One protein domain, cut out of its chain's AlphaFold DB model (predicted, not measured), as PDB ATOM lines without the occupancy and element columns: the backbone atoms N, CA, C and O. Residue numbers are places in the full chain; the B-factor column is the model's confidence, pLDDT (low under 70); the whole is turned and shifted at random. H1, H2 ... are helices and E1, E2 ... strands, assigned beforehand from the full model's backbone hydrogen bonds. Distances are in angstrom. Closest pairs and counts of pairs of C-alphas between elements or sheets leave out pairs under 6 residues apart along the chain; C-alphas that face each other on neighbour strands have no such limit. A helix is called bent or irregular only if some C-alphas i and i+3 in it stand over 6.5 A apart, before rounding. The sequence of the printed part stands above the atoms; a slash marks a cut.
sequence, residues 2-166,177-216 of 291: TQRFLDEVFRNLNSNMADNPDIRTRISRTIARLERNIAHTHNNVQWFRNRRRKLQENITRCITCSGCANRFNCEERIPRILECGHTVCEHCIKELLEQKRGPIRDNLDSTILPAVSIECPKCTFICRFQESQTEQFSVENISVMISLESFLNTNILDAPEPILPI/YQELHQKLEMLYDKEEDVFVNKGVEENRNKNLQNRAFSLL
ATOM      1  N   THR A   2       7.704 -22.739 -37.608       60.94
ATOM      2  CA  THR A   2       8.562 -23.805 -37.060       60.94
ATOM      3  C   THR A   2       8.306 -25.192 -37.664       60.94
ATOM      4  O   THR A   2       9.266 -25.833 -38.083       60.94
ATOM      5  N   GLN A   3       7.045 -25.613 -37.842       62.59
ATOM      6  CA  GLN A   3       6.724 -26.970 -38.326       62.59
ATOM      7  C   GLN A   3       7.263 -27.284 -39.727       62.59
ATOM      8  O   GLN A   3       7.853 -28.327 -39.949       62.59
ATOM      9  N   ARG A   4       7.155 -26.342 -40.673       66.12
ATOM     10  CA  ARG A   4       7.652 -26.543 -42.046       66.12
ATOM     11  C   ARG A   4       9.169 -26.724 -42.117       66.12
ATOM     12  O   ARG A   4       9.639 -27.509 -42.930       66.12
ATOM     13  N   PHE A   5       9.915 -25.995 -41.284       63.38
ATOM     14  CA  PHE A   5      11.373 -26.114 -41.216       63.38
ATOM     15  C   PHE A   5      11.777 -27.435 -40.562       63.38
ATOM     16  O   PHE A   5      12.721 -28.073 -41.013       63.38
ATOM     17  N   LEU A   6      11.027 -27.864 -39.542       65.00
ATOM     18  CA  LEU A   6      11.170 -29.183 -38.942       65.00
ATOM     19  C   LEU A   6      10.923 -30.273 -39.984       65.00
ATOM     20  O   LEU A   6      11.828 -31.049 -40.259       65.00
ATOM     21  N   ASP A   7       9.785 -30.251 -40.672       70.31
ATOM     22  CA  ASP A   7       9.434 -31.236 -41.701       70.31
ATOM     23  C   ASP A   7      10.431 -31.281 -42.871       70.31
ATOM     24  O   ASP A   7      10.572 -32.306 -43.537       70.31
ATOM     25  N   GLU A   8      11.091 -30.166 -43.186       68.94
ATOM     26  CA  GLU A   8      12.092 -30.072 -44.254       68.94
ATOM     27  C   GLU A   8      13.483 -30.536 -43.799       68.94
ATOM     28  O   GLU A   8      14.188 -31.212 -44.550       68.94
ATOM     29  N   VAL A   9      13.865 -30.250 -42.554       65.25
ATOM     30  CA  VAL A   9      15.061 -30.835 -41.938       65.25
ATOM     31  C   VAL A   9      14.874 -32.346 -41.762       65.25
ATOM     32  O   VAL A   9      15.781 -33.105 -42.093       65.25
ATOM     33  N   PHE A  10      13.691 -32.792 -41.336       69.19
ATOM     34  CA  PHE A  10      13.373 -34.198 -41.091       69.19
ATOM     35  C   PHE A  10      13.240 -35.016 -42.377       69.19
ATOM     36  O   PHE A  10      13.781 -36.117 -42.444       69.19
ATOM     37  N   ARG A  11      12.619 -34.481 -43.440       70.00
ATOM     38  CA  ARG A  11      12.522 -35.192 -44.732       70.00
ATOM     39  C   ARG A  11      13.867 -35.455 -45.406       70.00
ATOM     40  O   ARG A  11      13.960 -36.379 -46.206       70.00
ATOM     41  N   ASN A  12      14.896 -34.669 -45.093       65.12
ATOM     42  CA  ASN A  12      16.228 -34.825 -45.679       65.12
ATOM     43  C   ASN A  12      17.155 -35.758 -44.871       65.12
ATOM     44  O   ASN A  12      18.244 -36.087 -45.340       65.12
ATOM     45  N   LEU A  13      16.740 -36.210 -43.684       63.44
ATOM     46  CA  LEU A  13      17.524 -37.087 -42.811       63.44
ATOM     47  C   LEU A  13      17.101 -38.552 -43.008       63.44
ATOM     48  O   LEU A  13      16.366 -39.123 -42.209       63.44
ATOM     49  N   ASN A  14      17.567 -39.172 -44.095       62.28
ATOM     50  CA  ASN A  14      17.445 -40.621 -44.287       62.28
ATOM     51  C   ASN A  14      18.212 -41.381 -43.188       62.28
ATOM     52  O   ASN A  14      19.305 -40.977 -42.789       62.28
ATOM     53  N   SER A  15      17.684 -42.531 -42.762       58.44
ATOM     54  CA  SER A  15      18.204 -43.381 -41.672       58.44
ATOM     55  C   SER A  15      19.682 -43.789 -41.797       58.44
ATOM     56  O   SER A  15      20.324 -44.047 -40.786       58.44
ATOM     57  N   ASN A  16      20.259 -43.764 -43.003       61.31
ATOM     58  CA  ASN A  16      21.684 -44.046 -43.239       61.31
ATOM     59  C   ASN A  16      22.636 -42.874 -42.919       61.31
ATOM     60  O   ASN A  16      23.849 -43.046 -42.999       61.31
ATOM     61  N   MET A  17      22.129 -41.682 -42.572       63.12
ATOM     62  CA  MET A  17      22.959 -40.520 -42.212       63.12
ATOM     63  C   MET A  17      23.082 -40.284 -40.695       63.12
ATOM     64  O   MET A  17      23.729 -39.321 -40.283       63.12
ATOM     65  N   ALA A  18      22.493 -41.153 -39.864       58.66
ATOM     66  CA  ALA A  18      22.481 -41.018 -38.403       58.66
ATOM     67  C   ALA A  18      23.890 -41.020 -37.768       58.66
ATOM     68  O   ALA A  18      24.092 -40.370 -36.742       58.66
ATOM     69  N   ASP A  19      24.870 -41.655 -38.421       68.62
ATOM     70  CA  ASP A  19      26.270 -41.703 -37.972       68.62
ATOM     71  C   ASP A  19      27.141 -40.573 -38.542       68.62
ATOM     72  O   ASP A  19      28.344 -40.519 -38.286       68.62
ATOM     73  N   ASN A  20      26.568 -39.644 -39.317       83.31
ATOM     74  CA  ASN A  20      27.339 -38.520 -39.827       83.31
ATOM     75  C   ASN A  20      27.644 -37.529 -38.678       83.31
ATOM     76  O   ASN A  20      26.721 -36.897 -38.144       83.31
ATOM     77  N   PRO A  21      28.926 -37.332 -38.310       84.56
ATOM     78  CA  PRO A  21      29.307 -36.469 -37.193       84.56
ATOM     79  C   PRO A  21      28.889 -35.004 -37.395       84.56
ATOM     80  O   PRO A  21      28.638 -34.295 -36.414       84.56
ATOM     81  N   ASP A  22      28.752 -34.545 -38.642       87.94
ATOM     82  CA  ASP A  22      28.304 -33.185 -38.953       87.94
ATOM     83  C   ASP A  22      26.816 -32.982 -38.611       87.94
ATOM     84  O   ASP A  22      26.439 -31.989 -37.978       87.94
ATOM     85  N   ILE A  23      25.970 -33.975 -38.911       84.88
ATOM     86  CA  ILE A  23      24.534 -33.945 -38.588       84.88
ATOM     87  C   ILE A  23      24.330 -33.946 -37.072       84.88
ATOM     88  O   ILE A  23      23.610 -33.089 -36.550       84.88
ATOM     89  N   ARG A  24      25.018 -34.843 -36.349       86.25
ATOM     90  CA  ARG A  24      24.986 -34.884 -34.875       86.25
ATOM     91  C   ARG A  24      25.376 -33.533 -34.276       86.25
ATOM     92  O   ARG A  24      24.701 -33.023 -33.376       86.25
ATOM     93  N   THR A  25      26.438 -32.927 -34.804       88.81
ATOM     94  CA  THR A  25      26.918 -31.615 -34.362       88.81
ATOM     95  C   THR A  25      25.872 -30.525 -34.610       88.81
ATOM     96  O   THR A  25      25.624 -29.693 -33.734       88.81
ATOM     97  N   ARG A  26      25.210 -30.529 -35.772       89.69
ATOM     98  CA  ARG A  26      24.154 -29.562 -36.111       89.69
ATOM     99  C   ARG A  26      22.918 -29.698 -35.215       89.69
ATOM    100  O   ARG A  26      22.399 -28.676 -34.759       89.69
ATOM    101  N   ILE A  27      22.474 -30.924 -34.922       88.94
ATOM    102  CA  ILE A  27      21.354 -31.176 -33.997       88.94
ATOM    103  C   ILE A  27      21.724 -30.702 -32.589       88.94
ATOM    104  O   ILE A  27      20.991 -29.910 -32.003       88.94
ATOM    105  N   SER A  28      22.909 -31.070 -32.097       89.25
ATOM    106  CA  SER A  28      23.396 -30.658 -30.770       89.25
ATOM    107  C   SER A  28      23.467 -29.131 -30.625       89.25
ATOM    108  O   SER A  28      23.024 -28.573 -29.623       89.25
ATOM    109  N   ARG A  29      23.953 -28.418 -31.656       91.56
ATOM    110  CA  ARG A  29      23.942 -26.941 -31.688       91.56
ATOM    111  C   ARG A  29      22.523 -26.367 -31.659       91.56
ATOM    112  O   ARG A  29      22.306 -25.317 -31.054       91.56
ATOM    113  N   THR A  30      21.575 -27.027 -32.321       92.06
ATOM    114  CA  THR A  30      20.168 -26.601 -32.361       92.06
ATOM    115  C   THR A  30      19.506 -26.786 -31.000       92.06
ATOM    116  O   THR A  30      18.898 -25.837 -30.510       92.06
ATOM    117  N   ILE A  31      19.713 -27.941 -30.358       92.31
ATOM    118  CA  ILE A  31      19.290 -28.225 -28.980       92.31
ATOM    119  C   ILE A  31      19.829 -27.153 -28.032       92.31
ATOM    120  O   ILE A  31      19.046 -26.467 -27.382       92.31
ATOM    121  N   ALA A  32      21.142 -26.902 -28.045       92.00
ATOM    122  CA  ALA A  32      21.757 -25.895 -27.179       92.00
ATOM    123  C   ALA A  32      21.211 -24.473 -27.426       92.00
ATOM    124  O   ALA A  32      21.142 -23.647 -26.515       92.00
ATOM    125  N   ARG A  33      20.827 -24.147 -28.669       94.25
ATOM    126  CA  ARG A  33      20.168 -22.873 -28.989       94.25
ATOM    127  C   ARG A  33      18.754 -22.811 -28.405       94.25
ATOM    128  O   ARG A  33      18.434 -21.797 -27.792       94.25
ATOM    129  N   LEU A  34      17.943 -23.855 -28.581       92.75
ATOM    130  CA  LEU A  34      16.586 -23.919 -28.028       92.75
ATOM    131  C   LEU A  34      16.609 -23.863 -26.502       92.75
ATOM    132  O   LEU A  34      15.895 -23.060 -25.919       92.75
ATOM    133  N   GLU A  35      17.494 -24.618 -25.850       93.81
ATOM    134  CA  GLU A  35      17.671 -24.571 -24.394       93.81
ATOM    135  C   GLU A  35      17.974 -23.146 -23.905       93.81
ATOM    136  O   GLU A  35      17.358 -22.679 -22.946       93.81
ATOM    137  N   ARG A  36      18.855 -22.404 -24.598       93.62
ATOM    138  CA  ARG A  36      19.125 -20.987 -24.285       93.62
ATOM    139  C   ARG A  36      17.909 -20.086 -24.502       93.62
ATOM    140  O   ARG A  36      17.647 -19.231 -23.657       93.62
ATOM    141  N   ASN A  37      17.173 -20.261 -25.600       93.50
ATOM    142  CA  ASN A  37      15.961 -19.485 -25.886       93.50
ATOM    143  C   ASN A  37      14.869 -19.733 -24.840       93.50
ATOM    144  O   ASN A  37      14.270 -18.782 -24.334       93.50
ATOM    145  N   ILE A  38      14.639 -20.999 -24.493       93.00
ATOM    146  CA  ILE A  38      13.685 -21.431 -23.471       93.00
ATOM    147  C   ILE A  38      14.091 -20.851 -22.122       93.00
ATOM    148  O   ILE A  38      13.262 -20.230 -21.464       93.00
ATOM    149  N   ALA A  39      15.361 -20.978 -21.729       92.19
ATOM    150  CA  ALA A  39      15.860 -20.415 -20.478       92.19
ATOM    151  C   ALA A  39      15.685 -18.888 -20.429       92.19
ATOM    152  O   ALA A  39      15.192 -18.352 -19.437       92.19
ATOM    153  N   HIS A  40      16.022 -18.179 -21.511       93.62
ATOM    154  CA  HIS A  40      15.826 -16.733 -21.605       93.62
ATOM    155  C   HIS A  40      14.344 -16.342 -21.512       93.62
ATOM    156  O   HIS A  40      13.975 -15.452 -20.745       93.62
ATOM    157  N   THR A  41      13.472 -17.023 -22.260       93.56
ATOM    158  CA  THR A  41      12.033 -16.735 -22.262       93.56
ATOM    159  C   THR A  41      11.417 -17.058 -20.908       93.56
ATOM    160  O   THR A  41      10.671 -16.240 -20.378       93.56
ATOM    161  N   HIS A  42      11.804 -18.170 -20.288       91.56
ATOM    162  CA  HIS A  42      11.396 -18.515 -18.935       91.56
ATOM    163  C   HIS A  42      11.835 -17.458 -17.918       91.56
ATOM    164  O   HIS A  42      11.022 -17.029 -17.106       91.56
ATOM    165  N   ASN A  43      13.079 -16.973 -17.988       91.38
ATOM    166  CA  ASN A  43      13.542 -15.885 -17.122       91.38
ATOM    167  C   ASN A  43      12.686 -14.620 -17.290       91.38
ATOM    168  O   ASN A  43      12.359 -13.972 -16.296       91.38
ATOM    169  N   ASN A  44      12.240 -14.311 -18.513       93.00
ATOM    170  CA  ASN A  44      11.286 -13.225 -18.745       93.00
ATOM    171  C   ASN A  44       9.924 -13.507 -18.086       93.00
ATOM    172  O   ASN A  44       9.377 -12.620 -17.433       93.00
ATOM    173  N   VAL A  45       9.385 -14.730 -18.194       92.31
ATOM    174  CA  VAL A  45       8.143 -15.124 -17.492       92.31
ATOM    175  C   VAL A  45       8.286 -14.931 -15.981       92.31
ATOM    176  O   VAL A  45       7.416 -14.335 -15.346       92.31
ATOM    177  N   GLN A  46       9.403 -15.379 -15.404       90.81
ATOM    178  CA  GLN A  46       9.686 -15.212 -13.977       90.81
ATOM    179  C   GLN A  46       9.794 -13.740 -13.579       90.81
ATOM    180  O   GLN A  46       9.283 -13.340 -12.530       90.81
ATOM    181  N   TRP A  47      10.401 -12.911 -14.428       92.25
ATOM    182  CA  TRP A  47      10.437 -11.469 -14.222       92.25
ATOM    183  C   TRP A  47       9.026 -10.862 -14.185       92.25
ATOM    184  O   TRP A  47       8.704 -10.147 -13.233       92.25
ATOM    185  N   PHE A  48       8.148 -11.202 -15.139       91.81
ATOM    186  CA  PHE A  48       6.756 -10.730 -15.139       91.81
ATOM    187  C   PHE A  48       5.978 -11.191 -13.905       91.81
ATOM    188  O   PHE A  48       5.268 -10.384 -13.302       91.81
ATOM    189  N   ARG A  49       6.147 -12.450 -13.480       91.44
ATOM    190  CA  ARG A  49       5.527 -12.980 -12.254       91.44
ATOM    191  C   ARG A  49       5.975 -12.215 -11.014       91.44
ATOM    192  O   ARG A  49       5.142 -11.799 -10.213       91.44
ATOM    193  N   ASN A  50       7.279 -11.979 -10.872       90.38
ATOM    194  CA  ASN A  50       7.829 -11.221  -9.748       90.38
ATOM    195  C   ASN A  50       7.340  -9.771  -9.735       90.38
ATOM    196  O   ASN A  50       6.934  -9.275  -8.683       90.38
ATOM    197  N   ARG A  51       7.324  -9.113 -10.899       91.25
ATOM    198  CA  ARG A  51       6.792  -7.755 -11.052       91.25
ATOM    199  C   ARG A  51       5.308  -7.690 -10.684       91.25
ATOM    200  O   ARG A  51       4.911  -6.808  -9.926       91.25
ATOM    201  N   ARG A  52       4.502  -8.641 -11.172       91.75
ATOM    202  CA  ARG A  52       3.072  -8.748 -10.853       91.75
ATOM    203  C   ARG A  52       2.849  -8.959  -9.360       91.75
ATOM    204  O   ARG A  52       2.033  -8.251  -8.789       91.75
ATOM    205  N   ARG A  53       3.603  -9.859  -8.720       91.00
ATOM    206  CA  ARG A  53       3.530 -10.105  -7.271       91.00
ATOM    207  C   ARG A  53       3.816  -8.844  -6.456       91.00
ATOM    208  O   ARG A  53       3.003  -8.480  -5.615       91.00
ATOM    209  N   LYS A  54       4.914  -8.134  -6.746       91.69
ATOM    210  CA  LYS A  54       5.234  -6.856  -6.079       91.69
ATOM    211  C   LYS A  54       4.117  -5.828  -6.263       91.69
ATOM    212  O   LYS A  54       3.745  -5.133  -5.321       91.69
ATOM    213  N   LEU A  55       3.551  -5.754  -7.469       92.19
ATOM    214  CA  LEU A  55       2.426  -4.871  -7.749       92.19
ATOM    215  C   LEU A  55       1.164  -5.279  -6.971       92.19
ATOM    216  O   LEU A  55       0.529  -4.406  -6.393       92.19
ATOM    217  N   GLN A  56       0.827  -6.572  -6.901       92.75
ATOM    218  CA  GLN A  56      -0.283  -7.086  -6.086       92.75
ATOM    219  C   GLN A  56      -0.088  -6.730  -4.608       92.75
ATOM    220  O   GLN A  56      -1.004  -6.199  -3.995       92.75
ATOM    221  N   GLU A  57       1.103  -6.957  -4.047       91.62
ATOM    222  CA  GLU A  57       1.424  -6.611  -2.654       91.62
ATOM    223  C   GLU A  57       1.240  -5.113  -2.383       91.62
ATOM    224  O   GLU A  57       0.632  -4.727  -1.383       91.62
ATOM    225  N   ASN A  58       1.725  -4.263  -3.291       92.12
ATOM    226  CA  ASN A  58       1.560  -2.819  -3.181       92.12
ATOM    227  C   ASN A  58       0.088  -2.401  -3.295       92.12
ATOM    228  O   ASN A  58      -0.375  -1.632  -2.459       92.12
ATOM    229  N   ILE A  59      -0.676  -2.958  -4.241       93.69
ATOM    230  CA  ILE A  59      -2.124  -2.712  -4.352       93.69
ATOM    231  C   ILE A  59      -2.837  -3.128  -3.072       93.69
ATOM    232  O   ILE A  59      -3.603  -2.335  -2.529       93.69
ATOM    233  N   THR A  60      -2.561  -4.328  -2.559       93.38
ATOM    234  CA  THR A  60      -3.156  -4.836  -1.319       93.38
ATOM    235  C   THR A  60      -2.915  -3.874  -0.161       93.38
ATOM    236  O   THR A  60      -3.856  -3.561   0.565       93.38
ATOM    237  N   ARG A  61      -1.702  -3.324  -0.018       93.00
ATOM    238  CA  ARG A  61      -1.405  -2.298   0.999       93.00
ATOM    239  C   ARG A  61      -2.221  -1.018   0.811       93.00
ATOM    240  O   ARG A  61      -2.664  -0.446   1.797       93.00
ATOM    241  N   CYS A  62      -2.442  -0.579  -0.426       94.62
ATOM    242  CA  CYS A  62      -3.227   0.625  -0.721       94.62
ATOM    243  C   CYS A  62      -4.730   0.447  -0.473       94.62
ATOM    244  O   CYS A  62      -5.428   1.423  -0.215       94.62
ATOM    245  N   ILE A  63      -5.240  -0.784  -0.584       95.31
ATOM    246  CA  ILE A  63      -6.671  -1.086  -0.431       95.31
ATOM    247  C   ILE A  63      -7.027  -1.712   0.925       95.31
ATOM    248  O   ILE A  63      -8.166  -2.144   1.126       95.31
ATOM    249  N   THR A  64      -6.070  -1.784   1.847       95.75
ATOM    250  CA  THR A  64      -6.270  -2.276   3.213       95.75
ATOM    251  C   THR A  64      -6.030  -1.165   4.220       95.75
ATOM    252  O   THR A  64      -5.210  -0.268   4.034       95.75
ATOM    253  N   CYS A  65      -6.786  -1.208   5.309       97.50
ATOM    254  CA  CYS A  65      -6.666  -0.240   6.376       97.50
ATOM    255  C   CYS A  65      -5.373  -0.461   7.162       97.50
ATOM    256  O   CYS A  65      -5.155  -1.538   7.710       97.50
ATOM    257  N   SER A  66      -4.571   0.591   7.314       94.81
ATOM    258  CA  SER A  66      -3.354   0.549   8.135       94.81
ATOM    259  C   SER A  66      -3.609   0.339   9.638       94.81
ATOM    260  O   SER A  66      -2.706  -0.098  10.338       94.81
ATOM    261  N   GLY A  67      -4.822   0.619  10.131       96.06
ATOM    262  CA  GLY A  67      -5.202   0.412  11.534       96.06
ATOM    263  C   GLY A  67      -5.653  -1.016  11.854       96.06
ATOM    264  O   GLY A  67      -5.171  -1.610  12.810       96.06
ATOM    265  N   CYS A  68      -6.562  -1.584  11.053       97.31
ATOM    266  CA  CYS A  68      -7.160  -2.899  11.333       97.31
ATOM    267  C   CYS A  68      -6.792  -4.008  10.335       97.31
ATOM    268  O   CYS A  68      -7.347  -5.098  10.427       97.31
ATOM    269  N   ALA A  69      -5.931  -3.732   9.348       96.38
ATOM    270  CA  ALA A  69      -5.539  -4.634   8.252       96.38
ATOM    271  C   ALA A  69      -6.686  -5.154   7.356       96.38
ATOM    272  O   ALA A  69      -6.439  -5.853   6.375       96.38
ATOM    273  N   ASN A  70      -7.938  -4.787   7.636       96.06
ATOM    274  CA  ASN A  70      -9.084  -5.177   6.824       96.06
ATOM    275  C   ASN A  70      -9.120  -4.398   5.508       96.06
ATOM    276  O   ASN A  70      -8.766  -3.217   5.452       96.06
ATOM    277  N   ARG A  71      -9.610  -5.049   4.449       95.75
ATOM    278  CA  ARG A  71      -9.851  -4.405   3.153       95.75
ATOM    279  C   ARG A  71     -10.902  -3.299   3.292       95.75
ATOM    280  O   ARG A  71     -11.892  -3.465   4.003       95.75
ATOM    281  N   PHE A  72     -10.684  -2.186   2.602       96.88
ATOM    282  CA  PHE A  72     -11.673  -1.117   2.499       96.88
ATOM    283  C   PHE A  72     -12.917  -1.572   1.723       96.88
ATOM    284  O   PHE A  72     -12.849  -2.469   0.879       96.88
ATOM    285  N   ASN A  73     -14.053  -0.932   1.997       95.00
ATOM    286  CA  ASN A  73     -15.313  -1.138   1.282       95.00
ATOM    287  C   ASN A  73     -16.157   0.151   1.288       95.00
ATOM    288  O   ASN A  73     -15.790   1.129   1.938       95.00
ATOM    289  N   CYS A  74     -17.270   0.153   0.554       92.12
ATOM    290  CA  CYS A  74     -18.131   1.329   0.389       92.12
ATOM    291  C   CYS A  74     -19.142   1.554   1.522       92.12
ATOM    292  O   CYS A  74     -19.844   2.557   1.486       92.12
ATOM    293  N   GLU A  75     -19.238   0.642   2.489       92.50
ATOM    294  CA  GLU A  75     -20.325   0.629   3.477       92.50
ATOM    295  C   GLU A  75     -19.814   0.952   4.884       92.50
ATOM    296  O   GLU A  75     -20.223   1.934   5.491       92.50
ATOM    297  N   GLU A  76     -18.873   0.158   5.394       92.19
ATOM    298  CA  GLU A  76     -18.390   0.246   6.779       92.19
ATOM    299  C   GLU A  76     -16.924   0.676   6.869       92.19
ATOM    300  O   GLU A  76     -16.486   1.308   7.833       92.19
ATOM    301  N   ARG A  77     -16.123   0.314   5.863       96.44
ATOM    302  CA  ARG A  77     -14.670   0.526   5.843       96.44
ATOM    303  C   ARG A  77     -14.280   1.521   4.762       96.44
ATOM    304  O   ARG A  77     -13.343   1.273   4.004       96.44
ATOM    305  N   ILE A  78     -14.988   2.646   4.722       97.56
ATOM    306  CA  ILE A  78     -14.736   3.736   3.778       97.56
ATOM    307  C   ILE A  78     -13.321   4.291   4.034       97.56
ATOM    308  O   ILE A  78     -13.008   4.642   5.172       97.56
ATOM    309  N   PRO A  79     -12.430   4.348   3.029       98.00
ATOM    310  CA  PRO A  79     -11.074   4.851   3.179       98.00
ATOM    311  C   PRO A  79     -11.083   6.374   3.353       98.00
ATOM    312  O   PRO A  79     -11.578   7.116   2.502       98.00
ATOM    313  N   ARG A  80     -10.492   6.847   4.448       97.56
ATOM    314  CA  ARG A  80     -10.402   8.254   4.850       97.56
ATOM    315  C   ARG A  80      -8.937   8.650   5.012       97.56
ATOM    316  O   ARG A  80      -8.144   7.877   5.543       97.56
ATOM    317  N   ILE A  81      -8.579   9.846   4.563       96.81
ATOM    318  CA  ILE A  81      -7.214  10.376   4.599       96.81
ATOM    319  C   ILE A  81      -7.052  11.269   5.826       96.81
ATOM    320  O   ILE A  81      -7.787  12.242   6.003       96.81
ATOM    321  N   LEU A  82      -6.073  10.929   6.658       96.69
ATOM    322  CA  LEU A  82      -5.659  11.712   7.817       96.69
ATOM    323  C   LEU A  82      -4.794  12.916   7.404       96.69
ATOM    324  O   LEU A  82      -4.252  12.954   6.303       96.69
ATOM    325  N   GLU A  83      -4.577  13.872   8.313       94.44
ATOM    326  CA  GLU A  83      -3.754  15.075   8.059       94.44
ATOM    327  C   GLU A  83      -2.316  14.750   7.615       94.44
ATOM    328  O   GLU A  83      -1.706  15.492   6.848       94.44
ATOM    329  N   CYS A  84      -1.779  13.607   8.054       94.81
ATOM    330  CA  CYS A  84      -0.464  13.113   7.640       94.81
ATOM    331  C   CYS A  84      -0.425  12.486   6.238       94.81
ATOM    332  O   CYS A  84       0.655  12.125   5.769       94.81
ATOM    333  N   GLY A  85      -1.580  12.309   5.591       94.56
ATOM    334  CA  GLY A  85      -1.698  11.722   4.261       94.56
ATOM    335  C   GLY A  85      -1.950  10.218   4.207       94.56
ATOM    336  O   GLY A  85      -2.158   9.681   3.118       94.56
ATOM    337  N   HIS A  86      -1.906   9.527   5.349       96.12
ATOM    338  CA  HIS A  86      -2.211   8.100   5.422       96.12
ATOM    339  C   HIS A  86      -3.718   7.846   5.404       96.12
ATOM    340  O   HIS A  86      -4.507   8.616   5.953       96.12
ATOM    341  N   THR A  87      -4.096   6.719   4.819       97.50
ATOM    342  CA  THR A  87      -5.457   6.239   4.665       97.50
ATOM    343  C   THR A  87      -5.778   5.220   5.759       97.50
ATOM    344  O   THR A  87      -5.078   4.223   5.966       97.50
ATOM    345  N   VAL A  88      -6.871   5.474   6.470       97.81
ATOM    346  CA  VAL A  88      -7.436   4.634   7.534       97.81
ATOM    347  C   VAL A  88      -8.930   4.479   7.254       97.81
ATOM    348  O   VAL A  88      -9.520   5.335   6.602       97.81
ATOM    349  N   CYS A  89      -9.564   3.380   7.667       98.31
ATOM    350  CA  CYS A  89     -10.995   3.234   7.424       98.31
ATOM    351  C   CYS A  89     -11.785   4.092   8.416       98.31
ATOM    352  O   CYS A  89     -11.367   4.258   9.562       98.31
ATOM    353  N   GLU A  90     -12.935   4.602   7.982       97.94
ATOM    354  CA  GLU A  90     -13.831   5.445   8.779       97.94
ATOM    355  C   GLU A  90     -14.135   4.828  10.151       97.94
ATOM    356  O   GLU A  90     -13.995   5.496  11.172       97.94
ATOM    357  N   HIS A  91     -14.413   3.521  10.184       97.94
ATOM    358  CA  HIS A  91     -14.612   2.769  11.422       97.94
ATOM    359  C   HIS A  91     -13.438   2.883  12.411       97.94
ATOM    360  O   HIS A  91     -13.657   3.184  13.579       97.94
ATOM    361  N   CYS A  92     -12.189   2.723  11.961       98.31
ATOM    362  CA  CYS A  92     -11.029   2.848  12.849       98.31
ATOM    363  C   CYS A  92     -10.834   4.287  13.341       98.31
ATOM    364  O   CYS A  92     -10.431   4.487  14.482       98.31
ATOM    365  N   ILE A  93     -11.123   5.298  12.511       97.94
ATOM    366  CA  ILE A  93     -11.082   6.699  12.962       97.94
ATOM    367  C   ILE A  93     -12.131   6.920  14.055       97.94
ATOM    368  O   ILE A  93     -11.816   7.507  15.089       97.94
ATOM    369  N   LYS A  94     -13.349   6.403  13.862       97.56
ATOM    370  CA  LYS A  94     -14.431   6.478  14.848       97.56
ATOM    371  C   LYS A  94     -14.042   5.838  16.183       97.56
ATOM    372  O   LYS A  94     -14.217   6.470  17.219       97.56
ATOM    373  N   GLU A  95     -13.477   4.631  16.165       97.69
ATOM    374  CA  GLU A  95     -13.007   3.943  17.378       97.69
ATOM    375  C   GLU A  95     -11.921   4.742  18.113       97.69
ATOM    376  O   GLU A  95     -11.997   4.924  19.328       97.69
ATOM    377  N   LEU A  96     -10.939   5.280  17.378       97.56
ATOM    378  CA  LEU A  96      -9.874   6.109  17.954       97.56
ATOM    379  C   LEU A  96     -10.419   7.408  18.561       97.56
ATOM    380  O   LEU A  96      -9.966   7.832  19.627       97.56
ATOM    381  N   LEU A  97     -11.391   8.046  17.902       97.12
ATOM    382  CA  LEU A  97     -12.049   9.241  18.424       97.12
ATOM    383  C   LEU A  97     -12.851   8.928  19.688       97.12
ATOM    384  O   LEU A  97     -12.716   9.657  20.668       97.12
ATOM    385  N   GLU A  98     -13.636   7.849  19.700       96.19
ATOM    386  CA  GLU A  98     -14.426   7.453  20.871       96.19
ATOM    387  C   GLU A  98     -13.520   7.112  22.060       96.19
ATOM    388  O   GLU A  98     -13.778   7.560  23.173       96.19
ATOM    389  N   GLN A  99     -12.391   6.437  21.828       96.56
ATOM    390  CA  GLN A  99     -11.407   6.160  22.878       96.56
ATOM    391  C   GLN A  99     -10.873   7.445  23.537       96.56
ATOM    392  O   GLN A  99     -10.629   7.470  24.743       96.56
ATOM    393  N   LYS A 100     -10.676   8.517  22.758       96.69
ATOM    394  CA  LYS A 100     -10.199   9.811  23.278       96.69
ATOM    395  C   LYS A 100     -11.320  10.659  23.881       96.69
ATOM    396  O   LYS A 100     -11.064  11.396  24.829       96.69
ATOM    397  N   ARG A 101     -12.537  10.580  23.336       95.25
ATOM    398  CA  ARG A 101     -13.689  11.402  23.744       95.25
ATOM    399  C   ARG A 101     -14.472  10.815  24.909       95.25
ATOM    400  O   ARG A 101     -14.959  11.597  25.719       95.25
ATOM    401  N   GLY A 102     -14.576   9.492  25.016       93.69
ATOM    402  CA  GLY A 102     -15.351   8.798  26.050       93.69
ATOM    403  C   GLY A 102     -15.076   9.329  27.461       93.69
ATOM    404  O   GLY A 102     -15.999   9.850  28.082       93.69
ATOM    405  N   PRO A 103     -13.806   9.367  27.919       93.62
ATOM    406  CA  PRO A 103     -13.465   9.881  29.250       93.62
ATOM    407  C   PRO A 103     -13.829  11.357  29.488       93.62
ATOM    408  O   PRO A 103     -13.952  11.796  30.629       93.62
ATOM    409  N   ILE A 104     -13.958  12.150  28.419       90.81
ATOM    410  CA  ILE A 104     -14.288  13.578  28.488       90.81
ATOM    411  C   ILE A 104     -15.814  13.765  28.571       90.81
ATOM    412  O   ILE A 104     -16.291  14.647  29.286       90.81
ATOM    413  N   ARG A 105     -16.584  12.920  27.869       87.50
ATOM    414  CA  ARG A 105     -18.051  13.009  27.782       87.50
ATOM    415  C   ARG A 105     -18.763  12.680  29.089       87.50
ATOM    416  O   ARG A 105     -19.831  13.233  29.314       87.50
ATOM    417  N   ASP A 106     -18.160  11.883  29.970       84.75
ATOM    418  CA  ASP A 106     -18.741  11.550  31.282       84.75
ATOM    419  C   ASP A 106     -19.016  12.788  32.165       84.75
ATOM    420  O   ASP A 106     -19.769  12.703  33.132       84.75
ATOM    421  N   ASN A 107     -18.447  13.950  31.819       80.69
ATOM    422  CA  ASN A 107     -18.590  15.209  32.556       80.69
ATOM    423  C   ASN A 107     -19.222  16.352  31.737       80.69
ATOM    424  O   ASN A 107     -19.247  17.492  32.202       80.69
ATOM    425  N   LEU A 108     -19.692  16.083  30.516       81.38
ATOM    426  CA  LEU A 108     -20.200  17.096  29.586       81.38
ATOM    427  C   LEU A 108     -21.590  16.737  29.065       81.38
ATOM    428  O   LEU A 108     -22.034  15.593  29.127       81.38
ATOM    429  N   ASP A 109     -22.274  17.737  28.512       82.81
ATOM    430  CA  ASP A 109     -23.495  17.506  27.749       82.81
ATOM    431  C   ASP A 109     -23.199  16.536  26.592       82.81
ATOM    432  O   ASP A 109     -22.303  16.769  25.776       82.81
ATOM    433  N   SER A 110     -23.972  15.449  26.522       79.94
ATOM    434  CA  SER A 110     -23.862  14.386  25.516       79.94
ATOM    435  C   SER A 110     -23.865  14.870  24.057       79.94
ATOM    436  O   SER A 110     -23.432  14.112  23.181       79.94
ATOM    437  N   THR A 111     -24.336  16.099  23.809       85.75
ATOM    438  CA  THR A 111     -24.428  16.748  22.494       85.75
ATOM    439  C   THR A 111     -23.128  17.406  22.023       85.75
ATOM    440  O   THR A 111     -22.962  17.622  20.821       85.75
ATOM    441  N   ILE A 112     -22.185  17.692  22.925       88.88
ATOM    442  CA  ILE A 112     -20.923  18.356  22.583       88.88
ATOM    443  C   ILE A 112     -19.852  17.294  22.323       88.88
ATOM    444  O   ILE A 112     -19.492  16.514  23.204       88.88
ATOM    445  N   LEU A 113     -19.302  17.276  21.105       91.38
ATOM    446  CA  LEU A 113     -18.119  16.475  20.793       91.38
ATOM    447  C   LEU A 113     -16.867  17.309  21.082       91.38
ATOM    448  O   LEU A 113     -16.617  18.262  20.341       91.38
ATOM    449  N   PRO A 114     -16.064  16.968  22.105       93.44
ATOM    450  CA  PRO A 114     -14.894  17.757  22.455       93.44
ATOM    451  C   PRO A 114     -13.806  17.634  21.385       93.44
ATOM    452  O   PRO A 114     -13.690  16.613  20.686       93.44
ATOM    453  N   ALA A 115     -12.982  18.679  21.287       96.56
ATOM    454  CA  ALA A 115     -11.765  18.639  20.495       96.56
ATOM    455  C   ALA A 115     -10.799  17.593  21.071       96.56
ATOM    456  O   ALA A 115     -10.535  17.561  22.274       96.56
ATOM    457  N   VAL A 116     -10.269  16.730  20.209       97.44
ATOM    458  CA  VAL A 116      -9.333  15.664  20.583       97.44
ATOM    459  C   VAL A 116      -8.242  15.530  19.533       97.44
ATOM    460  O   VAL A 116      -8.336  16.055  18.426       97.44
ATOM    461  N   SER A 117      -7.172  14.825  19.877       97.62
ATOM    462  CA  SER A 117      -6.144  14.442  18.916       97.62
ATOM    463  C   SER A 117      -5.955  12.933  18.930       97.62
ATOM    464  O   SER A 117      -5.937  12.315  19.998       97.62
ATOM    465  N   ILE A 118      -5.812  12.350  17.743       97.81
ATOM    466  CA  ILE A 118      -5.532  10.924  17.556       97.81
ATOM    467  C   ILE A 118      -4.181  10.756  16.868       97.81
ATOM    468  O   ILE A 118      -3.765  11.601  16.077       97.81
ATOM    469  N   GLU A 119      -3.490   9.664  17.160       98.06
ATOM    470  CA  GLU A 119      -2.240   9.322  16.487       98.06
ATOM    471  C   GLU A 119      -2.536   8.475  15.252       98.06
ATOM    472  O   GLU A 119      -3.345   7.546  15.292       98.06
ATOM    473  N   CYS A 120      -1.874   8.782  14.138       97.75
ATOM    474  CA  CYS A 120      -1.943   7.945  12.951       97.75
ATOM    475  C   CYS A 120      -1.375   6.547  13.267       97.75
ATOM    476  O   CYS A 120      -0.208   6.459  13.658       97.75
ATOM    477  N   PRO A 121      -2.110   5.451  13.008       96.50
ATOM    478  CA  PRO A 121      -1.642   4.094  13.309       96.50
ATOM    479  C   PRO A 121      -0.406   3.674  12.497       96.50
ATOM    480  O   PRO A 121       0.273   2.720  12.861       96.50
ATOM    481  N   LYS A 122      -0.093   4.382  11.403       95.12
ATOM    482  CA  LYS A 122       1.040   4.070  10.524       95.12
ATOM    483  C   LYS A 122       2.309   4.868  10.830       95.12
ATOM    484  O   LYS A 122       3.399   4.319  10.727       95.12
ATOM    485  N   CYS A 123       2.192   6.155  11.166       96.44
ATOM    486  CA  CYS A 123       3.354   7.039  11.350       96.44
ATOM    487  C   CYS A 123       3.349   7.857  12.642       96.44
ATOM    488  O   CYS A 123       4.149   8.781  12.758       96.44
ATOM    489  N   THR A 124       2.410   7.580  13.553       96.75
ATOM    490  CA  THR A 124       2.241   8.244  14.859       96.75
ATOM    491  C   THR A 124       2.049   9.764  14.800       96.75
ATOM    492  O   THR A 124       2.089  10.439  15.824       96.75
ATOM    493  N   PHE A 125       1.820  10.337  13.614       96.56
ATOM    494  CA  PHE A 125       1.518  11.757  13.464       96.56
ATOM    495  C   PHE A 125       0.210  12.107  14.184       96.56
ATOM    496  O   PHE A 125      -0.795  11.410  14.033       96.56
ATOM    497  N   ILE A 126       0.220  13.213  14.925       97.25
ATOM    498  CA  ILE A 126      -0.920  13.679  15.715       97.25
ATOM    499  C   ILE A 126      -1.894  14.436  14.809       97.25
ATOM    500  O   ILE A 126      -1.614  15.559  14.395       97.25
ATOM    501  N   CYS A 127      -3.044  13.824  14.538       96.44
ATOM    502  CA  CYS A 127      -4.133  14.406  13.761       96.44
ATOM    503  C   CYS A 127      -5.129  15.086  14.704       96.44
ATOM    504  O   CYS A 127      -5.622  14.449  15.644       96.44
ATOM    505  N   ARG A 128      -5.428  16.366  14.468       97.00
ATOM    506  CA  ARG A 128      -6.299  17.154  15.353       97.00
ATOM    507  C   ARG A 128      -7.737  17.170  14.841       97.00
ATOM    508  O   ARG A 128      -7.982  17.472  13.682       97.00
ATOM    509  N   PHE A 129      -8.684  16.911  15.733       96.62
ATOM    510  CA  PHE A 129     -10.116  17.018  15.468       96.62
ATOM    511  C   PHE A 129     -10.698  18.097  16.377       96.62
ATOM    512  O   PHE A 129     -10.595  18.009  17.600       96.62
ATOM    513  N   GLN A 130     -11.282  19.124  15.771       96.12
ATOM    514  CA  GLN A 130     -11.941  20.226  16.465       96.12
ATOM    515  C   GLN A 130     -13.268  19.778  17.087       96.12
ATOM    516  O   GLN A 130     -13.751  18.660  16.865       96.12
ATOM    517  N   GLU A 131     -13.871  20.673  17.866       94.50
ATOM    518  CA  GLU A 131     -15.207  20.462  18.414       94.50
ATOM    519  C   GLU A 131     -16.220  20.173  17.301       94.50
ATOM    520  O   GLU A 131     -16.134  20.716  16.196       94.50
ATOM    521  N   SER A 132     -17.165  19.278  17.584       92.75
ATOM    522  CA  SER A 132     -18.212  18.842  16.643       92.75
ATOM    523  C   SER A 132     -17.727  18.092  15.392       92.75
ATOM    524  O   SER A 132     -18.556  17.605  14.625       92.75
ATOM    525  N   GLN A 133     -16.416  17.930  15.172       94.81
ATOM    526  CA  GLN A 133     -15.906  17.142  14.045       94.81
ATOM    527  C   GLN A 133     -16.024  15.642  14.321       94.81
ATOM    528  O   GLN A 133     -15.583  15.150  15.360       94.81
ATOM    529  N   THR A 134     -16.578  14.893  13.376       95.31
ATOM    530  CA  THR A 134     -16.644  13.424  13.407       95.31
ATOM    531  C   THR A 134     -15.568  12.819  12.503       95.31
ATOM    532  O   THR A 134     -14.813  13.534  11.839       95.31
ATOM    533  N   GLU A 135     -15.506  11.494  12.435       94.31
ATOM    534  CA  GLU A 135     -14.685  10.734  11.490       94.31
ATOM    535  C   GLU A 135     -14.912  11.140  10.020       94.31
ATOM    536  O   GLU A 135     -13.991  11.072   9.205       94.31
ATOM    537  N   GLN A 136     -16.108  11.643   9.692       93.56
ATOM    538  CA  GLN A 136     -16.481  12.098   8.349       93.56
ATOM    539  C   GLN A 136     -15.825  13.427   7.954       93.56
ATOM    540  O   GLN A 136     -15.853  13.797   6.781       93.56
ATOM    541  N   PHE A 137     -15.216  14.145   8.907       92.56
ATOM    542  CA  PHE A 137     -14.431  15.342   8.603       92.56
ATOM    543  C   PHE A 137     -13.173  15.010   7.784       92.56
ATOM    544  O   PHE A 137     -12.707  15.830   6.993       92.56
ATOM    545  N   SER A 138     -12.630  13.798   7.941       93.06
ATOM    546  CA  SER A 138     -11.515  13.329   7.124       93.06
ATOM    547  C   SER A 138     -11.942  13.109   5.668       93.06
ATOM    548  O   SER A 138     -13.029  12.611   5.363       93.06
ATOM    549  N   VAL A 139     -11.049  13.467   4.746       95.56
ATOM    550  CA  VAL A 139     -11.319  13.414   3.306       95.56
ATOM    551  C   VAL A 139     -11.419  11.957   2.849       95.56
ATOM    552  O   VAL A 139     -10.516  11.167   3.095       95.56
ATOM    553  N   GLU A 140     -12.500  11.592   2.163       96.75
ATOM    554  CA  GLU A 140     -12.624  10.300   1.469       96.75
ATOM    555  C   GLU A 140     -11.492  10.107   0.449       96.75
ATOM    556  O   GLU A 140     -11.232  10.991  -0.365       96.75
ATOM    557  N   ASN A 141     -10.851   8.939   0.421       96.25
ATOM    558  CA  ASN A 141      -9.867   8.613  -0.610       96.25
ATOM    559  C   ASN A 141     -10.566   8.031  -1.851       96.25
ATOM    560  O   ASN A 141     -10.635   6.812  -2.034       96.25
ATOM    561  N   ILE A 142     -11.093   8.901  -2.720       95.44
ATOM    562  CA  ILE A 142     -11.840   8.473  -3.917       95.44
ATOM    563  C   ILE A 142     -10.960   7.651  -4.867       95.44
ATOM    564  O   ILE A 142     -11.447   6.710  -5.491       95.44
ATOM    565  N   SER A 143      -9.659   7.938  -4.954       93.19
ATOM    566  CA  SER A 143      -8.734   7.140  -5.771       93.19
ATOM    567  C   SER A 143      -8.697   5.669  -5.345       93.19
ATOM    568  O   SER A 143      -8.714   4.787  -6.212       93.19
ATOM    569  N   VAL A 144      -8.693   5.406  -4.032       95.25
ATOM    570  CA  VAL A 144      -8.778   4.047  -3.476       95.25
ATOM    571  C   VAL A 144     -10.147   3.435  -3.756       95.25
ATOM    572  O   VAL A 144     -10.203   2.285  -4.179       95.25
ATOM    573  N   MET A 145     -11.233   4.200  -3.617       95.50
ATOM    574  CA  MET A 145     -12.594   3.727  -3.910       95.50
ATOM    575  C   MET A 145     -12.778   3.286  -5.365       95.50
ATOM    576  O   MET A 145     -13.219   2.167  -5.611       95.50
ATOM    577  N   ILE A 146     -12.349   4.110  -6.326       93.75
ATOM    578  CA  ILE A 146     -12.387   3.771  -7.759       93.75
ATOM    579  C   ILE A 146     -11.603   2.477  -8.023       93.75
ATOM    580  O   ILE A 146     -12.041   1.608  -8.778       93.75
ATOM    581  N   SER A 147     -10.445   2.317  -7.378       93.06
ATOM    582  CA  SER A 147      -9.666   1.087  -7.513       93.06
ATOM    583  C   SER A 147     -10.360  -0.114  -6.879       93.06
ATOM    584  O   SER A 147     -10.390  -1.170  -7.506       93.06
ATOM    585  N   LEU A 148     -10.958   0.017  -5.691       93.94
ATOM    586  CA  LEU A 148     -11.719  -1.067  -5.061       93.94
ATOM    587  C   LEU A 148     -12.805  -1.600  -5.992       93.94
ATOM    588  O   LEU A 148     -12.877  -2.815  -6.174       93.94
ATOM    589  N   GLU A 149     -13.572  -0.701  -6.615       94.06
ATOM    590  CA  GLU A 149     -14.603  -1.042  -7.597       94.06
ATOM    591  C   GLU A 149     -14.025  -1.806  -8.789       94.06
ATOM    592  O   GLU A 149     -14.553  -2.845  -9.185       94.06
ATOM    593  N   SER A 150     -12.876  -1.358  -9.305       93.50
ATOM    594  CA  SER A 150     -12.183  -2.043 -10.403       93.50
ATOM    595  C   SER A 150     -11.721  -3.462 -10.045       93.50
ATOM    596  O   SER A 150     -11.486  -4.268 -10.944       93.50
ATOM    597  N   PHE A 151     -11.587  -3.786  -8.757       92.19
ATOM    598  CA  PHE A 151     -11.198  -5.112  -8.271       92.19
ATOM    599  C   PHE A 151     -12.380  -5.935  -7.746       92.19
ATOM    600  O   PHE A 151     -12.168  -7.077  -7.320       92.19
ATOM    601  N   LEU A 152     -13.609  -5.406  -7.766       87.94
ATOM    602  CA  LEU A 152     -14.794  -6.186  -7.412       87.94
ATOM    603  C   LEU A 152     -14.924  -7.375  -8.374       87.94
ATOM    604  O   LEU A 152     -14.761  -7.237  -9.586       87.94
ATOM    605  N   ASN A 153     -15.204  -8.555  -7.817       83.94
ATOM    606  CA  ASN A 153     -15.348  -9.816  -8.554       83.94
ATOM    607  C   ASN A 153     -14.080 -10.288  -9.286       83.94
ATOM    608  O   ASN A 153     -14.168 -10.999 -10.287       83.94
ATOM    609  N   THR A 154     -12.894  -9.899  -8.811       83.12
ATOM    610  CA  THR A 154     -11.633 -10.389  -9.377       83.12
ATOM    611  C   THR A 154     -10.838 -11.200  -8.364       83.12
ATOM    612  O   THR A 154     -10.599 -10.751  -7.249       83.12
ATOM    613  N   ASN A 155     -10.332 -12.344  -8.815       79.25
ATOM    614  CA  ASN A 155      -9.357 -13.180  -8.102       79.25
ATOM    615  C   ASN A 155      -7.917 -12.679  -8.327       79.25
ATOM    616  O   ASN A 155      -6.933 -13.376  -8.112       79.25
ATOM    617  N   ILE A 156      -7.766 -11.460  -8.857       73.88
ATOM    618  CA  ILE A 156      -6.480 -10.944  -9.335       73.88
ATOM    619  C   ILE A 156      -5.535 -10.637  -8.166       73.88
ATOM    620  O   ILE A 156      -4.335 -10.539  -8.384       73.88
ATOM    621  N   LEU A 157      -6.037 -10.505  -6.941       76.75
ATOM    622  CA  LEU A 157      -5.215 -10.297  -5.745       76.75
ATOM    623  C   LEU A 157      -4.961 -11.593  -4.960       76.75
ATOM    624  O   LEU A 157      -4.381 -11.535  -3.877       76.75
ATOM    625  N   ASP A 158      -5.350 -12.745  -5.511       72.75
ATOM    626  CA  ASP A 158      -5.109 -14.040  -4.880       72.75
ATOM    627  C   ASP A 158      -3.626 -14.432  -4.943       72.75
ATOM    628  O   ASP A 158      -2.830 -13.886  -5.723       72.75
ATOM    629  N   ALA A 159      -3.259 -15.380  -4.074       67.44
ATOM    630  CA  ALA A 159      -1.883 -15.801  -3.856       67.44
ATOM    631  C   ALA A 159      -1.192 -16.188  -5.180       67.44
ATOM    632  O   ALA A 159      -1.771 -16.908  -5.998       67.44
ATOM    633  N   PRO A 160       0.047 -15.721  -5.415       63.66
ATOM    634  CA  PRO A 160       0.776 -16.047  -6.630       63.66
ATOM    635  C   PRO A 160       1.002 -17.560  -6.728       63.66
ATOM    636  O   PRO A 160       1.382 -18.201  -5.749       63.66
ATOM    637  N   GLU A 161       0.803 -18.117  -7.925       69.44
ATOM    638  CA  GLU A 161       1.161 -19.506  -8.216       69.44
ATOM    639  C   GLU A 161       2.641 -19.759  -7.867       69.44
ATOM    640  O   GLU A 161       3.499 -18.917  -8.173       69.44
ATOM    641  N   PRO A 162       2.963 -20.904  -7.240       71.62
ATOM    642  CA  PRO A 162       4.335 -21.241  -6.899       71.62
ATOM    643  C   PRO A 162       5.211 -21.336  -8.153       71.62
ATOM    644  O   PRO A 162       4.819 -21.863  -9.195       71.62
ATOM    645  N   ILE A 163       6.434 -20.823  -8.036       66.31
ATOM    646  CA  ILE A 163       7.446 -20.915  -9.086       66.31
ATOM    647  C   ILE A 163       8.032 -22.326  -9.048       66.31
ATOM    648  O   ILE A 163       8.790 -22.655  -8.137       66.31
ATOM    649  N   LEU A 164       7.697 -23.156 -10.037       73.00
ATOM    650  CA  LEU A 164       8.364 -24.442 -10.222       73.00
ATOM    651  C   LEU A 164       9.723 -24.228 -10.915       73.00
ATOM    652  O   LEU A 164       9.776 -23.517 -11.926       73.00
ATOM    653  N   PRO A 165      10.822 -24.801 -10.393       74.94
ATOM    654  CA  PRO A 165      12.112 -24.791 -11.073       74.94
ATOM    655  C   PRO A 165      12.012 -25.474 -12.441       74.94
ATOM    656  O   PRO A 165      11.325 -26.484 -12.585       74.94
ATOM    657  N   ILE A 166      12.741 -24.964 -13.438       72.88
ATOM    658  CA  ILE A 166      13.015 -25.763 -14.632       72.88
ATOM    659  C   ILE A 166      14.118 -26.747 -14.270       72.88
ATOM    660  O   ILE A 166      15.260 -26.343 -14.050       72.88
ATOM    661  N   TYR A 177      20.952 -40.920 -32.058       86.56
ATOM    662  CA  TYR A 177      20.191 -40.009 -32.919       86.56
ATOM    663  C   TYR A 177      18.715 -39.912 -32.491       86.56
ATOM    664  O   TYR A 177      18.152 -38.821 -32.480       86.56
ATOM    665  N   GLN A 178      18.109 -41.037 -32.095       88.25
ATOM    666  CA  GLN A 178      16.720 -41.092 -31.640       88.25
ATOM    667  C   GLN A 178      16.504 -40.289 -30.347       88.25
ATOM    668  O   GLN A 178      15.532 -39.545 -30.256       88.25
ATOM    669  N   GLU A 179      17.430 -40.367 -29.387       91.56
ATOM    670  CA  GLU A 179      17.382 -39.563 -28.156       91.56
ATOM    671  C   GLU A 179      17.532 -38.062 -28.450       91.56
ATOM    672  O   GLU A 179      16.781 -37.246 -27.916       91.56
ATOM    673  N   LEU A 180      18.456 -37.682 -29.342       90.44
ATOM    674  CA  LEU A 180      18.609 -36.285 -29.766       90.44
ATOM    675  C   LEU A 180      17.357 -35.763 -30.479       90.44
ATOM    676  O   LEU A 180      16.966 -34.616 -30.268       90.44
ATOM    677  N   HIS A 181      16.728 -36.597 -31.309       86.62
ATOM    678  CA  HIS A 181      15.493 -36.264 -32.011       86.62
ATOM    679  C   HIS A 181      14.340 -36.033 -31.037       86.62
ATOM    680  O   HIS A 181      13.714 -34.977 -31.066       86.62
ATOM    681  N   GLN A 182      14.112 -36.987 -30.134       91.56
ATOM    682  CA  GLN A 182      13.072 -36.883 -29.117       91.56
ATOM    683  C   GLN A 182      13.278 -35.638 -28.248       91.56
ATOM    684  O   GLN A 182      12.340 -34.882 -28.002       91.56
ATOM    685  N   LYS A 183      14.524 -35.367 -27.838       93.00
ATOM    686  CA  LYS A 183      14.850 -34.155 -27.085       93.00
ATOM    687  C   LYS A 183      14.561 -32.886 -27.888       93.00
ATOM    688  O   LYS A 183      14.091 -31.903 -27.321       93.00
ATOM    689  N   LEU A 184      14.843 -32.884 -29.191       92.81
ATOM    690  CA  LEU A 184      14.572 -31.744 -30.059       92.81
ATOM    691  C   LEU A 184      13.066 -31.453 -30.155       92.81
ATOM    692  O   LEU A 184      12.682 -30.300 -29.976       92.81
ATOM    693  N   GLU A 185      12.231 -32.473 -30.377       91.25
ATOM    694  CA  GLU A 185      10.761 -32.347 -30.387       91.25
ATOM    695  C   GLU A 185      10.246 -31.792 -29.055       91.25
ATOM    696  O   GLU A 185       9.582 -30.756 -29.033       91.25
ATOM    697  N   MET A 186      10.674 -32.388 -27.936       93.75
ATOM    698  CA  MET A 186      10.316 -31.914 -26.595       93.75
ATOM    699  C   MET A 186      10.703 -30.448 -26.352       93.75
ATOM    700  O   MET A 186       9.992 -29.721 -25.659       93.75
ATOM    701  N   LEU A 187      11.847 -29.996 -26.879       92.56
ATOM    702  CA  LEU A 187      12.288 -28.610 -26.725       92.56
ATOM    703  C   LEU A 187      11.469 -27.635 -27.573       92.56
ATOM    704  O   LEU A 187      11.270 -26.508 -27.131       92.56
ATOM    705  N   TYR A 188      10.992 -28.034 -28.752       92.81
ATOM    706  CA  TYR A 188      10.109 -27.183 -29.553       92.81
ATOM    707  C   TYR A 188       8.755 -26.977 -28.880       92.81
ATOM    708  O   TYR A 188       8.339 -25.828 -28.725       92.81
ATOM    709  N   ASP A 189       8.135 -28.058 -28.402       91.62
ATOM    710  CA  ASP A 189       6.876 -27.982 -27.652       91.62
ATOM    711  C   ASP A 189       7.051 -27.094 -26.408       91.62
ATOM    712  O   ASP A 189       6.285 -26.163 -26.161       91.62
ATOM    713  N   LYS A 190       8.156 -27.289 -25.676       92.19
ATOM    714  CA  LYS A 190       8.494 -26.468 -24.507       92.19
ATOM    715  C   LYS A 190       8.755 -24.997 -24.855       92.19
ATOM    716  O   LYS A 190       8.439 -24.122 -24.050       92.19
ATOM    717  N   GLU A 191       9.368 -24.694 -26.000       93.81
ATOM    718  CA  GLU A 191       9.580 -23.311 -26.456       93.81
ATOM    719  C   GLU A 191       8.242 -22.617 -26.735       93.81
ATOM    720  O   GLU A 191       8.047 -21.481 -26.293       93.81
ATOM    721  N   GLU A 192       7.311 -23.309 -27.395       92.88
ATOM    722  CA  GLU A 192       5.957 -22.814 -27.645       92.88
ATOM    723  C   GLU A 192       5.193 -22.580 -26.335       92.88
ATOM    724  O   GLU A 192       4.697 -21.471 -26.109       92.88
ATOM    725  N   ASP A 193       5.199 -23.548 -25.417       91.94
ATOM    726  CA  ASP A 193       4.556 -23.427 -24.105       91.94
ATOM    727  C   ASP A 193       5.086 -22.232 -23.305       91.94
ATOM    728  O   ASP A 193       4.326 -21.442 -22.729       91.94
ATOM    729  N   VAL A 194       6.411 -22.060 -23.251       91.50
ATOM    730  CA  VAL A 194       7.034 -20.948 -22.518       91.50
ATOM    731  C   VAL A 194       6.730 -19.606 -23.194       91.50
ATOM    732  O   VAL A 194       6.524 -18.605 -22.497       91.50
ATOM    733  N   PHE A 195       6.641 -19.566 -24.526       92.62
ATOM    734  CA  PHE A 195       6.238 -18.372 -25.268       92.62
ATOM    735  C   PHE A 195       4.773 -17.989 -25.003       92.62
ATOM    736  O   PHE A 195       4.488 -16.823 -24.710       92.62
ATOM    737  N   VAL A 196       3.852 -18.957 -25.026       93.38
ATOM    738  CA  VAL A 196       2.436 -18.744 -24.681       93.38
ATOM    739  C   VAL A 196       2.312 -18.239 -23.241       93.38
ATOM    740  O   VAL A 196       1.666 -17.215 -22.993       93.38
ATOM    741  N   ASN A 197       3.004 -18.881 -22.297       91.44
ATOM    742  CA  ASN A 197       3.011 -18.480 -20.889       91.44
ATOM    743  C   ASN A 197       3.537 -17.055 -20.674       91.44
ATOM    744  O   ASN A 197       2.990 -16.309 -19.858       91.44
ATOM    745  N   LYS A 198       4.560 -16.640 -21.434       93.62
ATOM    746  CA  LYS A 198       5.037 -15.251 -21.429       93.62
ATOM    747  C   LYS A 198       3.923 -14.279 -21.812       93.62
ATOM    748  O   LYS A 198       3.706 -13.304 -21.094       93.62
ATOM    749  N   GLY A 199       3.192 -14.561 -22.892       94.00
ATOM    750  CA  GLY A 199       2.060 -13.736 -23.322       94.00
ATOM    751  C   GLY A 199       0.952 -13.643 -22.267       94.00
ATOM    752  O   GLY A 199       0.424 -12.558 -22.011       94.00
ATOM    753  N   VAL A 200       0.641 -14.759 -21.597       92.62
ATOM    754  CA  VAL A 200      -0.349 -14.804 -20.509       92.62
ATOM    755  C   VAL A 200       0.078 -13.933 -19.324       92.62
ATOM    756  O   VAL A 200      -0.718 -13.117 -18.853       92.62
ATOM    757  N   GLU A 201       1.321 -14.052 -18.846       92.56
ATOM    758  CA  GLU A 201       1.808 -13.254 -17.709       92.56
ATOM    759  C   GLU A 201       1.946 -11.763 -18.044       92.56
ATOM    760  O   GLU A 201       1.585 -10.912 -17.225       92.56
ATOM    761  N   GLU A 202       2.376 -11.423 -19.262       93.81
ATOM    762  CA  GLU A 202       2.365 -10.043 -19.755       93.81
ATOM    763  C   GLU A 202       0.960  -9.439 -19.716       93.81
ATOM    764  O   GLU A 202       0.768  -8.318 -19.231       93.81
ATOM    765  N   ASN A 203      -0.035 -10.189 -20.196       94.25
ATOM    766  CA  ASN A 203      -1.424  -9.752 -20.201       94.25
ATOM    767  C   ASN A 203      -1.986  -9.612 -18.777       94.25
ATOM    768  O   ASN A 203      -2.635  -8.610 -18.474       94.25
ATOM    769  N   ARG A 204      -1.691 -10.563 -17.880       92.44
ATOM    770  CA  ARG A 204      -2.068 -10.489 -16.456       92.44
ATOM    771  C   ARG A 204      -1.499  -9.231 -15.795       92.44
ATOM    772  O   ARG A 204      -2.232  -8.517 -15.112       92.44
ATOM    773  N   ASN A 205      -0.221  -8.925 -16.027       92.12
ATOM    774  CA  ASN A 205       0.423  -7.732 -15.472       92.12
ATOM    775  C   ASN A 205      -0.185  -6.429 -16.028       92.12
ATOM    776  O   ASN A 205      -0.478  -5.515 -15.260       92.12
ATOM    777  N   LYS A 206      -0.445  -6.357 -17.342       93.75
ATOM    778  CA  LYS A 206      -1.130  -5.208 -17.964       93.75
ATOM    779  C   LYS A 206      -2.542  -5.018 -17.407       93.75
ATOM    780  O   LYS A 206      -2.921  -3.901 -17.072       93.75
ATOM    781  N   ASN A 207      -3.309  -6.101 -17.263       93.75
ATOM    782  CA  ASN A 207      -4.656  -6.054 -16.690       93.75
ATOM    783  C   ASN A 207      -4.632  -5.505 -15.257       93.75
ATOM    784  O   ASN A 207      -5.409  -4.610 -14.928       93.75
ATOM    785  N   LEU A 208      -3.690  -5.984 -14.437       93.50
ATOM    786  CA  LEU A 208      -3.506  -5.511 -13.070       93.50
ATOM    787  C   LEU A 208      -3.174  -4.013 -13.010       93.50
ATOM    788  O   LEU A 208      -3.800  -3.283 -12.245       93.50
ATOM    789  N   GLN A 209      -2.236  -3.547 -13.840       93.44
ATOM    790  CA  GLN A 209      -1.891  -2.123 -13.929       93.44
ATOM    791  C   GLN A 209      -3.083  -1.264 -14.362       93.44
ATOM    792  O   GLN A 209      -3.313  -0.206 -13.783       93.44
ATOM    793  N   ASN A 210      -3.865  -1.732 -15.337       93.88
ATOM    794  CA  ASN A 210      -5.040  -1.009 -15.821       93.88
ATOM    795  C   ASN A 210      -6.125  -0.882 -14.746       93.88
ATOM    796  O   ASN A 210      -6.742   0.172 -14.627       93.88
ATOM    797  N   ARG A 211      -6.350  -1.928 -13.942       93.94
ATOM    798  CA  ARG A 211      -7.304  -1.871 -12.820       93.94
ATOM    799  C   ARG A 211      -6.813  -0.944 -11.710       93.94
ATOM    800  O   ARG A 211      -7.549  -0.085 -11.249       93.94
ATOM    801  N   ALA A 212      -5.530  -1.026 -11.366       94.62
ATOM    802  CA  ALA A 212      -4.908  -0.157 -10.367       94.62
ATOM    803  C   ALA A 212      -4.594   1.266 -10.870       94.62
ATOM    804  O   ALA A 212      -3.877   2.006 -10.197       94.62
ATOM    805  N   PHE A 213      -5.091   1.676 -12.040       94.69
ATOM    806  CA  PHE A 213      -4.689   2.934 -12.672       94.69
ATOM    807  C   PHE A 213      -4.897   4.154 -11.764       94.69
ATOM    808  O   PHE A 213      -4.013   5.003 -11.686       94.69
ATOM    809  N   SER A 214      -6.003   4.217 -11.010       93.50
ATOM    810  CA  SER A 214      -6.280   5.339 -10.096       93.50
ATOM    811  C   SER A 214      -5.352   5.405  -8.874       93.50
ATOM    812  O   SER A 214      -5.303   6.444  -8.215       93.50
ATOM    813  N   LEU A 215      -4.617   4.324  -8.574       94.69
ATOM    814  CA  LEU A 215      -3.576   4.273  -7.538       94.69
ATOM    815  C   LEU A 215      -2.177   4.572  -8.086       94.69
ATOM    816  O   LEU A 215      -1.285   4.928  -7.319       94.69
ATOM    817  N   LEU A 216      -1.976   4.379  -9.391       94.19
ATOM    818  CA  LEU A 216      -0.666   4.432 -10.044       94.19
ATOM    819  C   LEU A 216      -0.427   5.740 -10.792       94.19
ATOM    820  O   LEU A 216       0.720   6.164 -10.918       94.19
TER     821      LEU A 216
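Overview. This is residues 2 to 166 and 177 to 216 of the 291 residues of an uncharacterized protein of Caenorhabditis nigoni (UniProt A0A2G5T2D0). Two long helices, H2 and H5, run side by side as a stalk, with a small head at one end made of two strand hairpins, E1 E2 and E3 E4, and the helix H3. The short helices H4 and H6 sit where stalk and head join, H1 lies near H5 toward the other end of the stalk, and residues 151 to 166 run back along the stalk as far as a cut. The printed part has 205 residues, in the order H1 H2 E1 E2 H3 E3 E4 H4 H5 H6, and is mostly helix; both two-stranded sheets are antiparallel. It is an extended rod with a radius of gyration of the C-alphas of 29.7 A, spanning 104 by 25 by 19 A.

Along the chain. E3 is residues 116 to 119, 10.4 A long, and E4 is residues 126 to 129, 9.8 A. E1, residues 79 to 81, and E2, residues 87 to 89, are each 6.9 A. H3, residues 90 to 105, is 20.9 A; it has a kink of 35 degrees near residue 99 and is only just irregular, with C-alphas 100 and 103 6.8 A apart. H2, residues 21 to 62, measures 61.4 A, from C-alpha 21 at (29.307, -36.469, -37.193) to C-alpha 62 at (-3.227, 0.625, -0.721). H5, residues 177 to 211, is 51.1 A. H1 is residues 2 to 11, 14.3 A, H4 residues 142 to 150, 12.4 A, and H6 residues 213 to 216, 5.0 A, ending at C-alpha 216 (-0.666, 4.432, -10.044).

Arrangement. The hairpin E3 E4 is antiparallel at 149 degrees, with N 127 and O 118 at 2.8 A, within hydrogen-bond range. The closest C-alphas of H3 and E3, Leu 96 and Ile 118, are 6.5 A apart. The hairpin E1 E2 has N 80 and O 88 within range at 2.8 A; residues 80 to 81 of E1 also pair antiparallel with residues 139 to 140. The closest C-alphas of E1 and H4, Pro 79 and Val 144, are 7.1 A apart. H4 and H6 touch, closest at the C-alphas of Ser 143 and Ser 214, 5.3 A. H2 and H5 touch, closest at the C-alphas of Val 45 and Lys 198, 5.0 A, at a shallow tilt of 21 degrees, the same way. H1 and H5 are near each other, with 7 pairs of C-alphas within 10 A, while H1 and H2 are apart. Every O i to N i+4 pair is within range in H1, H2, H4 and H5, and 10 of 12 in H3; H6 is too short for such a pair.

Size, cuts and confidence. The two C-alphas farthest apart, of Asn 16 and Asn 107, are 104.3 A from each other. Residues 167 to 176 are not printed, and C-alphas 166 and 177 are 24.3 A apart across the cut. The links H2 to E1 and E4 to H4 are long. Mean pLDDT of the printed part is 89.4; it is under 70 at residues 2 to 6, 8 to 10, 12 to 19, 159 to 161 and 163.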